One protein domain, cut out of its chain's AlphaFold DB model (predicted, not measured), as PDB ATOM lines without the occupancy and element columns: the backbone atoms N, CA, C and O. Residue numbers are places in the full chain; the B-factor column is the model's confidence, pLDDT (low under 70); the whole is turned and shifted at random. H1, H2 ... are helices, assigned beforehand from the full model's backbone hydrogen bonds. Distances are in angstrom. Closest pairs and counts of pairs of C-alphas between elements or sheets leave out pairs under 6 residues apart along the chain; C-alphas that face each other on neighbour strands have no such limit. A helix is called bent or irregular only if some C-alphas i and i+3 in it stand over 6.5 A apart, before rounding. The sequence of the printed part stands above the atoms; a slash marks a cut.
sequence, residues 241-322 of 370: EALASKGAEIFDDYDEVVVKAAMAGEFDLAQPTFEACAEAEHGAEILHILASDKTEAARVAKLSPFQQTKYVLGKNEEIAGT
ATOM      1  N   GLU A 241     144.047  -4.795 155.706       91.88
ATOM      2  CA  GLU A 241     143.897  -6.018 156.494       91.88
ATOM      3  C   GLU A 241     143.381  -5.727 157.908       91.88
ATOM      4  O   GLU A 241     142.478  -6.423 158.383       91.88
ATOM      5  N   ALA A 242     143.888  -4.677 158.560       91.50
ATOM      6  CA  ALA A 242     143.416  -4.247 159.873       91.50
ATOM      7  C   ALA A 242     141.939  -3.832 159.830       91.50
ATOM      8  O   ALA A 242     141.151  -4.254 160.679       91.50
ATOM      9  N   LEU A 243     141.543  -3.060 158.816       90.94
ATOM     10  CA  LEU A 243     140.165  -2.606 158.646       90.94
ATOM     11  C   LEU A 243     139.219  -3.766 158.314       90.94
ATOM     12  O   LEU A 243     138.114  -3.832 158.846       90.94
ATOM     13  N   ALA A 244     139.668  -4.719 157.494       90.56
ATOM     14  CA  ALA A 244     138.916  -5.936 157.207       90.56
ATOM     15  C   ALA A 244     138.748  -6.830 158.444       90.56
ATOM     16  O   ALA A 244     137.682  -7.415 158.622       90.56
ATOM     17  N   SER A 245     139.766  -6.920 159.309       92.31
ATOM     18  CA  SER A 245     139.660  -7.651 160.578       92.31
ATOM     19  C   SER A 245     138.644  -6.995 161.510       92.31
ATOM     20  O   SER A 245     137.726  -7.671 161.961       92.31
ATOM     21  N   LYS A 246     138.753  -5.675 161.730       92.00
ATOM     22  CA  LYS A 246     137.797  -4.911 162.551       92.00
ATOM     23  C   LYS A 246     136.369  -5.042 162.017       92.00
ATOM     24  O   LYS A 246     135.439  -5.278 162.777       92.00
ATOM     25  N   GLY A 247     136.198  -4.930 160.702       90.00
ATOM     26  CA  GLY A 247     134.896  -5.068 160.060       90.00
ATOM     27  C   GLY A 247     134.281  -6.450 160.232       90.00
ATOM     28  O   GLY A 247     133.107  -6.538 160.569       90.00
ATOM     29  N   ALA A 248     135.071  -7.515 160.077       90.38
ATOM     30  CA  ALA A 248     134.609  -8.889 160.272       90.38
ATOM     31  C   ALA A 248     134.272  -9.227 161.737       90.38
ATOM     32  O   ALA A 248     133.528 -10.170 161.984       90.38
ATOM     33  N   GLU A 249     134.820  -8.491 162.708       92.25
ATOM     34  CA  GLU A 249     134.456  -8.624 164.125       92.25
ATOM     35  C   GLU A 249     133.118  -7.940 164.452       92.25
ATOM     36  O   GLU A 249     132.406  -8.388 165.352       92.25
ATOM     37  N   ILE A 250     132.768  -6.869 163.729       91.19
ATOM     38  CA  ILE A 250     131.545  -6.082 163.959       91.19
ATOM     39  C   ILE A 250     130.371  -6.602 163.111       91.19
ATOM     40  O   ILE A 250     129.239  -6.668 163.597       91.19
ATOM     41  N   PHE A 251     130.629  -6.980 161.856       91.12
ATOM     42  CA  PHE A 251     129.622  -7.422 160.892       91.12
ATOM     43  C   PHE A 251     129.997  -8.776 160.276       91.12
ATOM     44  O   PHE A 251     131.054  -8.930 159.662       91.12
ATOM     45  N   ASP A 252     129.089  -9.749 160.369       90.38
ATOM     46  CA  ASP A 252     129.293 -11.101 159.827       90.38
ATOM     47  C   ASP A 252     129.353 -11.127 158.286       90.38
ATOM     48  O   ASP A 252     130.004 -11.984 157.687       90.38
ATOM     49  N   ASP A 253     128.681 -10.180 157.629       91.62
ATOM     50  CA  ASP A 253     128.600 -10.017 156.175       91.62
ATOM     51  C   ASP A 253     129.643  -9.038 155.610       91.62
ATOM     52  O   ASP A 253     129.664  -8.790 154.402       91.62
ATOM     53  N   TYR A 254     130.569  -8.538 156.436       91.31
ATOM     54  CA  TYR A 254     131.567  -7.541 156.030       91.31
ATOM     55  C   TYR A 254     132.416  -7.975 154.828       91.31
ATOM     56  O   TYR A 254     132.676  -7.189 153.913       91.31
ATOM     57  N   ASP A 255     132.849  -9.241 154.804       90.25
ATOM     58  CA  ASP A 255     133.640  -9.777 153.690       90.25
ATOM     59  C   ASP A 255     132.839  -9.768 152.378       90.25
ATOM     60  O   ASP A 255     133.399  -9.579 151.302       90.25
ATOM     61  N   GLU A 256     131.519  -9.942 152.439       89.50
ATOM     62  CA  GLU A 256     130.671  -9.963 151.247       89.50
ATOM     63  C   GLU A 256     130.303  -8.556 150.789       89.50
ATOM     64  O   GLU A 256     130.464  -8.234 149.611       89.50
ATOM     65  N   VAL A 257     129.857  -7.722 151.728       89.88
ATOM     66  CA  VAL A 257     129.341  -6.383 151.449       89.88
ATOM     67  C   VAL A 257     130.464  -5.407 151.139       89.88
ATOM     68  O   VAL A 257     130.319  -4.621 150.218       89.88
ATOM     69  N   VAL A 258     131.591  -5.456 151.853       89.62
ATOM     70  CA  VAL A 258     132.683  -4.488 151.674       89.62
ATOM     71  C   VAL A 258     133.806  -5.085 150.838       89.62
ATOM     72  O   VAL A 258     134.138  -4.548 149.785       89.62
ATOM     73  N   VAL A 259     134.385  -6.210 151.268       87.94
ATOM     74  CA  VAL A 259     135.615  -6.744 150.655       87.94
ATOM     75  C   VAL A 259     135.358  -7.269 149.240       87.94
ATOM     76  O   VAL A 259     136.032  -6.856 148.294       87.94
ATOM     77  N   LYS A 260     134.375  -8.157 149.048       87.88
ATOM     78  CA  LYS A 260     134.040  -8.686 147.714       87.88
ATOM     79  C   LYS A 260     133.456  -7.607 146.805       87.88
ATOM     80  O   LYS A 260     133.833  -7.570 145.637       87.88
ATOM     81  N   ALA A 261     132.600  -6.724 147.322       87.25
ATOM     82  CA  ALA A 261     132.018  -5.648 146.524       87.25
ATOM     83  C   ALA A 261     133.082  -4.654 146.036       87.25
ATOM     84  O   ALA A 261     133.081  -4.298 144.859       87.25
ATOM     85  N   ALA A 262     134.044  -4.268 146.881       86.12
ATOM     86  CA  ALA A 262     135.151  -3.427 146.430       86.12
ATOM     87  C   ALA A 262     136.109  -4.184 145.490       86.12
ATOM     88  O   ALA A 262     136.599  -3.583 144.538       86.12
ATOM     89  N   MET A 263     136.305  -5.505 145.643       85.12
ATOM     90  CA  MET A 263     137.029  -6.287 144.622       85.12
ATOM     91  C   MET A 263     136.313  -6.326 143.269       85.12
ATOM     92  O   MET A 263     136.958  -6.367 142.224       85.12
ATOM     93  N   ALA A 264     134.984  -6.378 143.293       87.19
ATOM     94  CA  ALA A 264     134.152  -6.386 142.101       87.19
ATOM     95  C   ALA A 264     133.966  -4.982 141.495       87.19
ATOM     96  O   ALA A 264     133.416  -4.871 140.402       87.19
ATOM     97  N   GLY A 265     134.429  -3.925 142.176       85.50
ATOM     98  CA  GLY A 265     134.210  -2.538 141.765       85.50
ATOM     99  C   GLY A 265     132.734  -2.137 141.813       85.50
ATOM    100  O   GLY A 265     132.278  -1.351 140.990       85.50
ATOM    101  N   GLU A 266     131.958  -2.721 142.729       86.00
ATOM    102  CA  GLU A 266     130.516  -2.471 142.832       86.00
ATOM    103  C   GLU A 266     130.165  -1.119 143.462       86.00
ATOM    104  O   GLU A 266     129.034  -0.653 143.300       86.00
ATOM    105  N   PHE A 267     131.104  -0.506 144.183       89.06
ATOM    106  CA  PHE A 267     130.987   0.855 144.692       89.06
ATOM    107  C   PHE A 267     132.323   1.590 144.546       89.06
ATOM    108  O   PHE A 267     133.393   0.991 144.673       89.06
ATOM    109  N   ASP A 268     132.247   2.890 144.268       85.94
ATOM    110  CA  ASP A 268     133.426   3.726 144.056       85.94
ATOM    111  C   ASP A 268     134.027   4.130 145.405       85.94
ATOM    112  O   ASP A 268     133.432   4.907 146.157       85.94
ATOM    113  N   LEU A 269     135.221   3.621 145.704       87.69
ATOM    114  CA  LEU A 269     135.990   4.004 146.883       87.69
ATOM    115  C   LEU A 269     137.270   4.722 146.456       87.69
ATOM    116  O   LEU A 269     138.170   4.124 145.870       87.69
ATOM    117  N   ALA A 270     137.348   6.014 146.757       90.12
ATOM    118  CA  ALA A 270     138.541   6.807 146.501       90.12
ATOM    119  C   ALA A 270     139.607   6.565 147.585       90.12
ATOM    120  O   ALA A 270     139.278   6.414 148.765       90.12
ATOM    121  N   GLN A 271     140.886   6.589 147.194       90.12
ATOM    122  CA  GLN A 271     142.018   6.360 148.103       90.12
ATOM    123  C   GLN A 271     142.003   7.272 149.350       90.12
ATOM    124  O   GLN A 271     142.105   6.729 150.447       90.12
ATOM    125  N   PRO A 272     141.759   8.597 149.252       91.12
ATOM    126  CA  PRO A 272     141.713   9.464 150.436       91.12
ATOM    127  C   PRO A 272     140.575   9.111 151.402       91.12
ATOM    128  O   PRO A 272     140.703   9.284 152.610       91.12
ATOM    129  N   THR A 273     139.452   8.604 150.879       91.88
ATOM    130  CA  THR A 273     138.326   8.142 151.707       91.88
ATOM    131  C   THR A 273     138.707   6.861 152.448       91.88
ATOM    132  O   THR A 273     138.412   6.722 153.631       91.88
ATOM    133  N   PHE A 274     139.387   5.936 151.769       92.62
ATOM    134  CA  PHE A 274     139.866   4.696 152.374       92.62
ATOM    135  C   PHE A 274     140.924   4.948 153.456       92.62
ATOM    136  O   PHE A 274     140.798   4.399 154.546       92.62
ATOM    137  N   GLU A 275     141.918   5.797 153.189       92.75
ATOM    138  CA  GLU A 275     142.960   6.161 154.162       92.75
ATOM    139  C   GLU A 275     142.349   6.833 155.398       92.75
ATOM    140  O   GLU A 275     142.624   6.420 156.523       92.75
ATOM    141  N   ALA A 276     141.415   7.772 155.207       93.50
ATOM    142  CA  ALA A 276     140.685   8.376 156.321       93.50
ATOM    143  C   ALA A 276     139.864   7.343 157.115       93.50
ATOM    144  O   ALA A 276     139.799   7.418 158.340       93.50
ATOM    145  N   CYS A 277     139.253   6.357 156.449       92.56
ATOM    146  CA  CYS A 277     138.571   5.259 157.136       92.56
ATOM    147  C   CYS A 277     139.560   4.340 157.872       92.56
ATOM    148  O   CYS A 277     139.218   3.807 158.917       92.56
ATOM    149  N   ALA A 278     140.777   4.139 157.366       92.12
ATOM    150  CA  ALA A 278     141.782   3.331 158.052       92.12
ATOM    151  C   ALA A 278     142.252   3.975 159.369       92.12
ATOM    152  O   ALA A 278     142.527   3.256 160.334       92.12
ATOM    153  N   GLU A 279     142.311   5.308 159.415       91.81
ATOM    154  CA  GLU A 279     142.676   6.088 160.606       91.81
ATOM    155  C   GLU A 279     141.507   6.290 161.584       91.81
ATOM    156  O   GLU A 279     141.723   6.404 162.791       91.81
ATOM    157  N   ALA A 280     140.269   6.309 161.085       92.56
ATOM    158  CA  ALA A 280     139.071   6.490 161.897       92.56
ATOM    159  C   ALA A 280     138.780   5.288 162.818       92.56
ATOM    160  O   ALA A 280     138.941   4.122 162.446       92.56
ATOM    161  N   GLU A 281     138.267   5.566 164.020       91.06
ATOM    162  CA  GLU A 281     137.908   4.541 165.010       91.06
ATOM    163  C   GLU A 281     136.782   3.626 164.502       91.06
ATOM    164  O   GLU A 281     136.907   2.400 164.549       91.06
ATOM    165  N   HIS A 282     135.745   4.219 163.902       92.06
ATOM    166  CA  HIS A 282     134.593   3.524 163.315       92.06
ATOM    167  C   HIS A 282     134.715   3.334 161.797       92.06
ATOM    168  O   HIS A 282     133.720   3.168 161.090       92.06
ATOM    169  N   GLY A 283     135.936   3.335 161.261       90.75
ATOM    170  CA  GLY A 283     136.177   3.261 159.821       90.75
ATOM    171  C   GLY A 283     135.549   2.061 159.112       90.75
ATOM    172  O   GLY A 283     135.066   2.187 157.987       90.75
ATOM    173  N   ALA A 284     135.503   0.904 159.774       92.38
ATOM    174  CA  ALA A 284     134.859  -0.288 159.227       92.38
ATOM    175  C   ALA A 284     133.333  -0.111 159.094       92.38
ATOM    176  O   ALA A 284     132.752  -0.490 158.082       92.38
ATOM    177  N   GLU A 285     132.681   0.529 160.066       93.38
ATOM    178  CA  GLU A 285     131.244   0.832 159.998       93.38
ATOM    179  C   GLU A 285     130.941   1.820 158.866       93.38
ATOM    180  O   GLU A 285     130.002   1.616 158.095       93.38
ATOM    181  N   ILE A 286     131.787   2.841 158.699       93.00
ATOM    182  CA  ILE A 286     131.669   3.819 157.608       93.00
ATOM    183  C   ILE A 286     131.791   3.126 156.247       93.00
ATOM    184  O   ILE A 286     130.977   3.376 155.357       93.00
ATOM    185  N   LEU A 287     132.766   2.226 156.078       92.88
ATOM    186  CA  LEU A 287     132.899   1.458 154.838       92.88
ATOM    187  C   LEU A 287     131.714   0.529 154.593       92.88
ATOM    188  O   LEU A 287     131.276   0.410 153.453       92.88
ATOM    189  N   HIS A 288     131.174  -0.099 155.635       93.62
ATOM    190  CA  HIS A 288     129.984  -0.932 155.507       93.62
ATOM    191  C   HIS A 288     128.769  -0.120 155.024       93.62
ATOM    192  O   HIS A 288     128.046  -0.564 154.129       93.62
ATOM    193  N   ILE A 289     128.564   1.088 155.563       91.75
ATOM    194  CA  ILE A 289     127.500   2.006 155.124       91.75
ATOM    195  C   ILE A 289     127.712   2.408 153.660       91.75
ATOM    196  O   ILE A 289     126.801   2.263 152.851       91.75
ATOM    197  N   LEU A 290     128.923   2.842 153.295       91.81
ATOM    198  CA  LEU A 290     129.236   3.244 151.919       91.81
ATOM    199  C   LEU A 290     129.073   2.096 150.917       91.81
ATOM    200  O   LEU A 290     128.587   2.308 149.808       91.81
ATOM    201  N   ALA A 291     129.451   0.881 151.302       92.25
ATOM    202  CA  ALA A 291     129.301  -0.293 150.455       92.25
ATOM    203  C   ALA A 291     127.832  -0.723 150.296       92.25
ATOM    204  O   ALA A 291     127.431  -1.181 149.223       92.25
ATOM    205  N   SER A 292     127.020  -0.535 151.340       91.75
ATOM    206  CA  SER A 292     125.573  -0.775 151.297       91.75
ATOM    207  C   SER A 292     124.857   0.266 150.426       91.75
ATOM    208  O   SER A 292     124.002  -0.090 149.612       91.75
ATOM    209  N   ASP A 293     125.260   1.537 150.526       92.69
ATOM    210  CA  ASP A 293     124.679   2.670 149.802       92.69
ATOM    211  C   ASP A 293     125.573   3.133 148.639       92.69
ATOM    212  O   ASP A 293     126.198   4.198 148.652       92.69
ATOM    213  N   LYS A 294     125.562   2.352 147.551       91.62
ATOM    214  CA  LYS A 294     126.374   2.583 146.335       91.62
ATOM    215  C   LYS A 294     126.239   3.995 145.747       91.62
ATOM    216  O   LYS A 294     127.189   4.545 145.195       91.62
ATOM    217  N   THR A 295     125.056   4.602 145.855       92.56
ATOM    218  CA  THR A 295     124.813   5.974 145.384       92.56
ATOM    219  C   THR A 295     125.528   7.017 146.230       92.56
ATOM    220  O   THR A 295     125.992   8.027 145.698       92.56
ATOM    221  N   GLU A 296     125.615   6.791 147.542       91.00
ATOM    222  CA  GLU A 296     126.350   7.679 148.431       91.00
ATOM    223  C   GLU A 296     127.856   7.525 148.222       91.00
ATOM    224  O   GLU A 296     128.537   8.541 148.086       91.00
ATOM    225  N   ALA A 297     128.358   6.298 148.062       91.00
ATOM    226  CA  ALA A 297     129.750   6.060 147.681       91.00
ATOM    227  C   ALA A 297     130.137   6.819 146.399       91.00
ATOM    228  O   ALA A 297     131.087   7.600 146.403       91.00
ATOM    229  N   ALA A 298     129.330   6.713 145.339       92.25
ATOM    230  CA  ALA A 298     129.565   7.439 144.089       92.25
ATOM    231  C   ALA A 298     129.491   8.973 144.245       92.25
ATOM    232  O   ALA A 298     130.148   9.714 143.509       92.25
ATOM    233  N   ARG A 299     128.684   9.483 145.187       94.50
ATOM    234  CA  ARG A 299     128.643  10.917 145.521       94.50
ATOM    235  C   ARG A 299     129.929  11.339 146.226       94.50
ATOM    236  O   ARG A 299     130.499  12.358 145.848       94.50
ATOM    237  N   VAL A 300     130.371  10.575 147.226       92.50
ATOM    238  CA  VAL A 300     131.580  10.861 148.011       92.50
ATOM    239  C   VAL A 300     132.825  10.782 147.131       92.50
ATOM    240  O   VAL A 300     133.651  11.688 147.178       92.50
ATOM    241  N   ALA A 301     132.909   9.796 146.237       92.00
ATOM    242  CA  ALA A 301     134.015   9.653 145.291       92.00
ATOM    243  C   ALA A 301     134.182  10.862 144.345       92.00
ATOM    244  O   ALA A 301     135.290  11.141 143.896       92.00
ATOM    245  N   LYS A 302     133.104  11.610 144.061       94.69
ATOM    246  CA  LYS A 302     133.139  12.831 143.231       94.69
ATOM    247  C   LYS A 302     133.540  14.094 143.999       94.69
ATOM    248  O   LYS A 302     133.747  15.133 143.374       94.69
ATOM    249  N   LEU A 303     133.603  14.040 145.329       94.44
ATOM    250  CA  LEU A 303     134.045  15.166 146.151       94.44
ATOM    251  C   LEU A 303     135.562  15.356 146.040       94.44
ATOM    252  O   LEU A 303     136.288  14.430 145.675       94.44
ATOM    253  N   SER A 304     136.056  16.545 146.392       96.19
ATOM    254  CA  SER A 304     137.505  16.774 146.470       96.19
ATOM    255  C   SER A 304     138.140  15.919 147.580       96.19
ATOM    256  O   SER A 304     137.456  15.606 148.556       96.19
ATOM    257  N   PRO A 305     139.444  15.581 147.506       94.19
ATOM    258  CA  PRO A 305     140.107  14.769 148.534       94.19
ATOM    259  C   PRO A 305     139.904  15.305 149.959       94.19
ATOM    260  O   PRO A 305     139.590  14.553 150.871       94.19
ATOM    261  N   PHE A 306     139.965  16.627 150.139       94.94
ATOM    262  CA  PHE A 306     139.705  17.270 151.431       94.94
ATOM    263  C   PHE A 306     138.246  17.133 151.906       94.94
ATOM    264  O   PHE A 306     137.966  16.989 153.093       94.94
ATOM    265  N   GLN A 307     137.282  17.187 150.986       95.94
ATOM    266  CA  GLN A 307     135.871  16.988 151.326       95.94
ATOM    267  C   GLN A 307     135.566  15.521 151.651       95.94
ATOM    268  O   GLN A 307     134.712  15.259 152.497       95.94
ATOM    269  N   GLN A 308     136.269  14.582 151.015       94.00
ATOM    270  CA  GLN A 308     136.177  13.155 151.314       94.00
ATOM    271  C   GLN A 308     136.644  12.854 152.741       94.00
ATOM    272  O   GLN A 308     135.903  12.234 153.503       94.00
ATOM    273  N   THR A 309     137.817  13.356 153.142       94.56
ATOM    274  CA  THR A 309     138.325  13.158 154.510       94.56
ATOM    275  C   THR A 309     137.407  13.807 155.547       94.56
ATOM    276  O   THR A 309     137.057  13.174 156.542       94.56
ATOM    277  N   LYS A 310     136.909  15.025 155.284       95.25
ATOM    278  CA  LYS A 310     135.928  15.694 156.155       95.25
ATOM    279  C   LYS A 310     134.626  14.901 156.297       95.25
ATOM    280  O   LYS A 310     134.055  14.863 157.385       95.25
ATOM    281  N   TYR A 311     134.143  14.287 155.217       95.00
ATOM    282  CA  TYR A 311     132.956  13.433 155.262       95.00
ATOM    283  C   TYR A 311     133.172  12.229 156.186       95.00
ATOM    284  O   TYR A 311     132.323  11.964 157.035       95.00
ATOM    285  N   VAL A 312     134.316  11.545 156.065       94.81
ATOM    286  CA  VAL A 312     134.657  10.401 156.926       94.81
ATOM    287  C   VAL A 312     134.771  10.824 158.388       94.81
ATOM    288  O   VAL A 312     134.179  10.175 159.242       94.81
ATOM    289  N   LEU A 313     135.449  11.937 158.681       94.19
ATOM    290  CA  LEU A 313     135.556  12.468 160.045       94.19
ATOM    291  C   LEU A 313     134.179  12.786 160.645       94.19
ATOM    292  O   LEU A 313     133.876  12.340 161.748       94.19
ATOM    293  N   GLY A 314     133.315  13.475 159.895       94.06
ATOM    294  CA  GLY A 314     131.959  13.782 160.351       94.06
ATOM    295  C   GLY A 314     131.112  12.527 160.584       94.06
ATOM    296  O   GLY A 314     130.384  12.453 161.570       94.06
ATOM    297  N   LYS A 315     131.239  11.508 159.723       93.31
ATOM    298  CA  LYS A 315     130.573  10.212 159.924       93.31
ATOM    299  C   LYS A 315     131.133   9.444 161.116       93.31
ATOM    300  O   LYS A 315     130.368   8.803 161.825       93.31
ATOM    301  N   ASN A 316     132.436   9.533 161.362       92.88
ATOM    302  CA  ASN A 316     133.069   8.927 162.526       92.88
ATOM    303  C   ASN A 316     132.541   9.541 163.831       92.88
ATOM    304  O   ASN A 316     132.209   8.807 164.753       92.88
ATOM    305  N   GLU A 317     132.394  10.868 163.886       93.00
ATOM    306  CA  GLU A 317     131.788  11.572 165.026       93.00
ATOM    307  C   GLU A 317     130.299  11.233 165.200       93.00
ATOM    308  O   GLU A 317     129.842  11.014 166.323       93.00
ATOM    309  N   GLU A 318     129.542  11.150 164.100       91.69
ATOM    310  CA  GLU A 318     128.128  10.754 164.120       91.69
ATOM    311  C   GLU A 318     127.957   9.347 164.711       91.69
ATOM    312  O   GLU A 318     127.124   9.150 165.596       91.69
ATOM    313  N   ILE A 319     128.783   8.391 164.273       88.50
ATOM    314  CA  ILE A 319     128.746   7.009 164.762       88.50
ATOM    315  C   ILE A 319     129.205   6.939 166.219       88.50
ATOM    316  O   ILE A 319     128.517   6.312 167.018       88.50
ATOM    317  N   ALA A 320     130.278   7.638 166.596       87.69
ATOM    318  CA  ALA A 320     130.750   7.696 167.982       87.69
ATOM    319  C   ALA A 320     129.698   8.288 168.944       87.69
ATOM    320  O   ALA A 320     129.602   7.885 170.105       87.69
ATOM    321  N   GLY A 321     128.877   9.229 168.463       80.75
ATOM    322  CA  GLY A 321     127.743   9.786 169.206       80.75
ATOM    323  C   GLY A 321     126.550   8.832 169.333       80.75
ATOM    324  O   GLY A 321     125.706   9.007 170.219       80.75
ATOM    325  N   THR A 322     126.468   7.805 168.486       70.62
ATOM    326  CA  THR A 322     125.447   6.757 168.560       70.62
ATOM    327  C   THR A 322     125.972   5.536 169.313       70.62
ATOM    328  O   THR A 322     127.086   5.075 169.111       70.62
TER     329      THR A 322
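Overview. This is residues 241 to 322 of the 370 residues of an uncharacterized protein of Rhizobium sp. (UniProt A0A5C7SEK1). The short helix H4 forms the middle of a ball of crossed helices, with the helical hairpin of H1 and H2 packed on one side of it and the nearly side-by-side pair of H3 and the long H6 on the other. H5 turns off at the far end of H4 and leads by a tight link into H6. The printed part has 82 residues with six named helices, in the order H1 to H6, and no named strand; its class is all helix. It is compact, with a radius of gyration of the C-alphas of 11.5 A, and rounded, spanning 30 by 29 by 20 A.

Arrangement. The longest helix, H6, residues 305 to 321, touches H3, residues 271 to 279, at a shallow tilt of 32 degrees, only just short of steep, the same way; the closest C-alphas are those of Thr 273 and Gln 308, 5.5 A apart. With residues 312 to 316 alone, H6 touches H4, residues 283 to 292, about perpendicular at 76 degrees, the closest C-alphas being those of Ile 286 and Lys 315, 6.9 A apart. With residues 308 to 311 alone, H6 only just touches H5, residues 294 to 301, with 3 pairs of C-alphas within 8 A; the closest are those of Val 300 and Gln 308, 6.1 A apart. H4 is the hub, touching five helices. It touches H3 only at the corner, by C-alphas 277 and 283 at 4.1 A, and H5 only just and only at the corner, with 3 pairs of C-alphas within 8 A, the closest being C-alphas 290 and 297 at 5.1 A. H4 touches H1, residues 241 to 250, about perpendicular at 76 degrees, closest at the C-alphas of Gly 247 and Ala 284, 4.9 A apart. H4 touches H2, residues 254 to 264, at a steep tilt of 64 degrees, the same way, closest at the C-alphas of Val 258 and Ala 291, 5.5 A apart. H1 and H2 form a hairpin, opposite ways at a steep tilt of 41 degrees, and both are apart from H5 and H6. In H1, H3, H4, H5 and H6 every O i to N i+4 pair is within hydrogen-bond range; in H2 it is 4 of 7.

Along the chain. H6 is 24.6 A long and ends at C-alpha 321, (127.743, 9.786, 169.206). H1, 14.4 A, begins at C-alpha 241, (143.897, -6.018, 156.494). H2 and H4 are 14.2 A each, H3 12.5 A and H5 10.5 A. H2 is neither bent nor irregular, but only just: C-alphas 257 and 260 are 6.4 A apart.

Size, cuts and confidence. The two C-alphas farthest apart are those of Ala 264 and Gly 321, 32.2 A. The printed part has no cut and no long link. The link from H2 to H3 is short, and the others are tight. The mean pLDDT of the printed part is 91.1, and no printed residue is under 70.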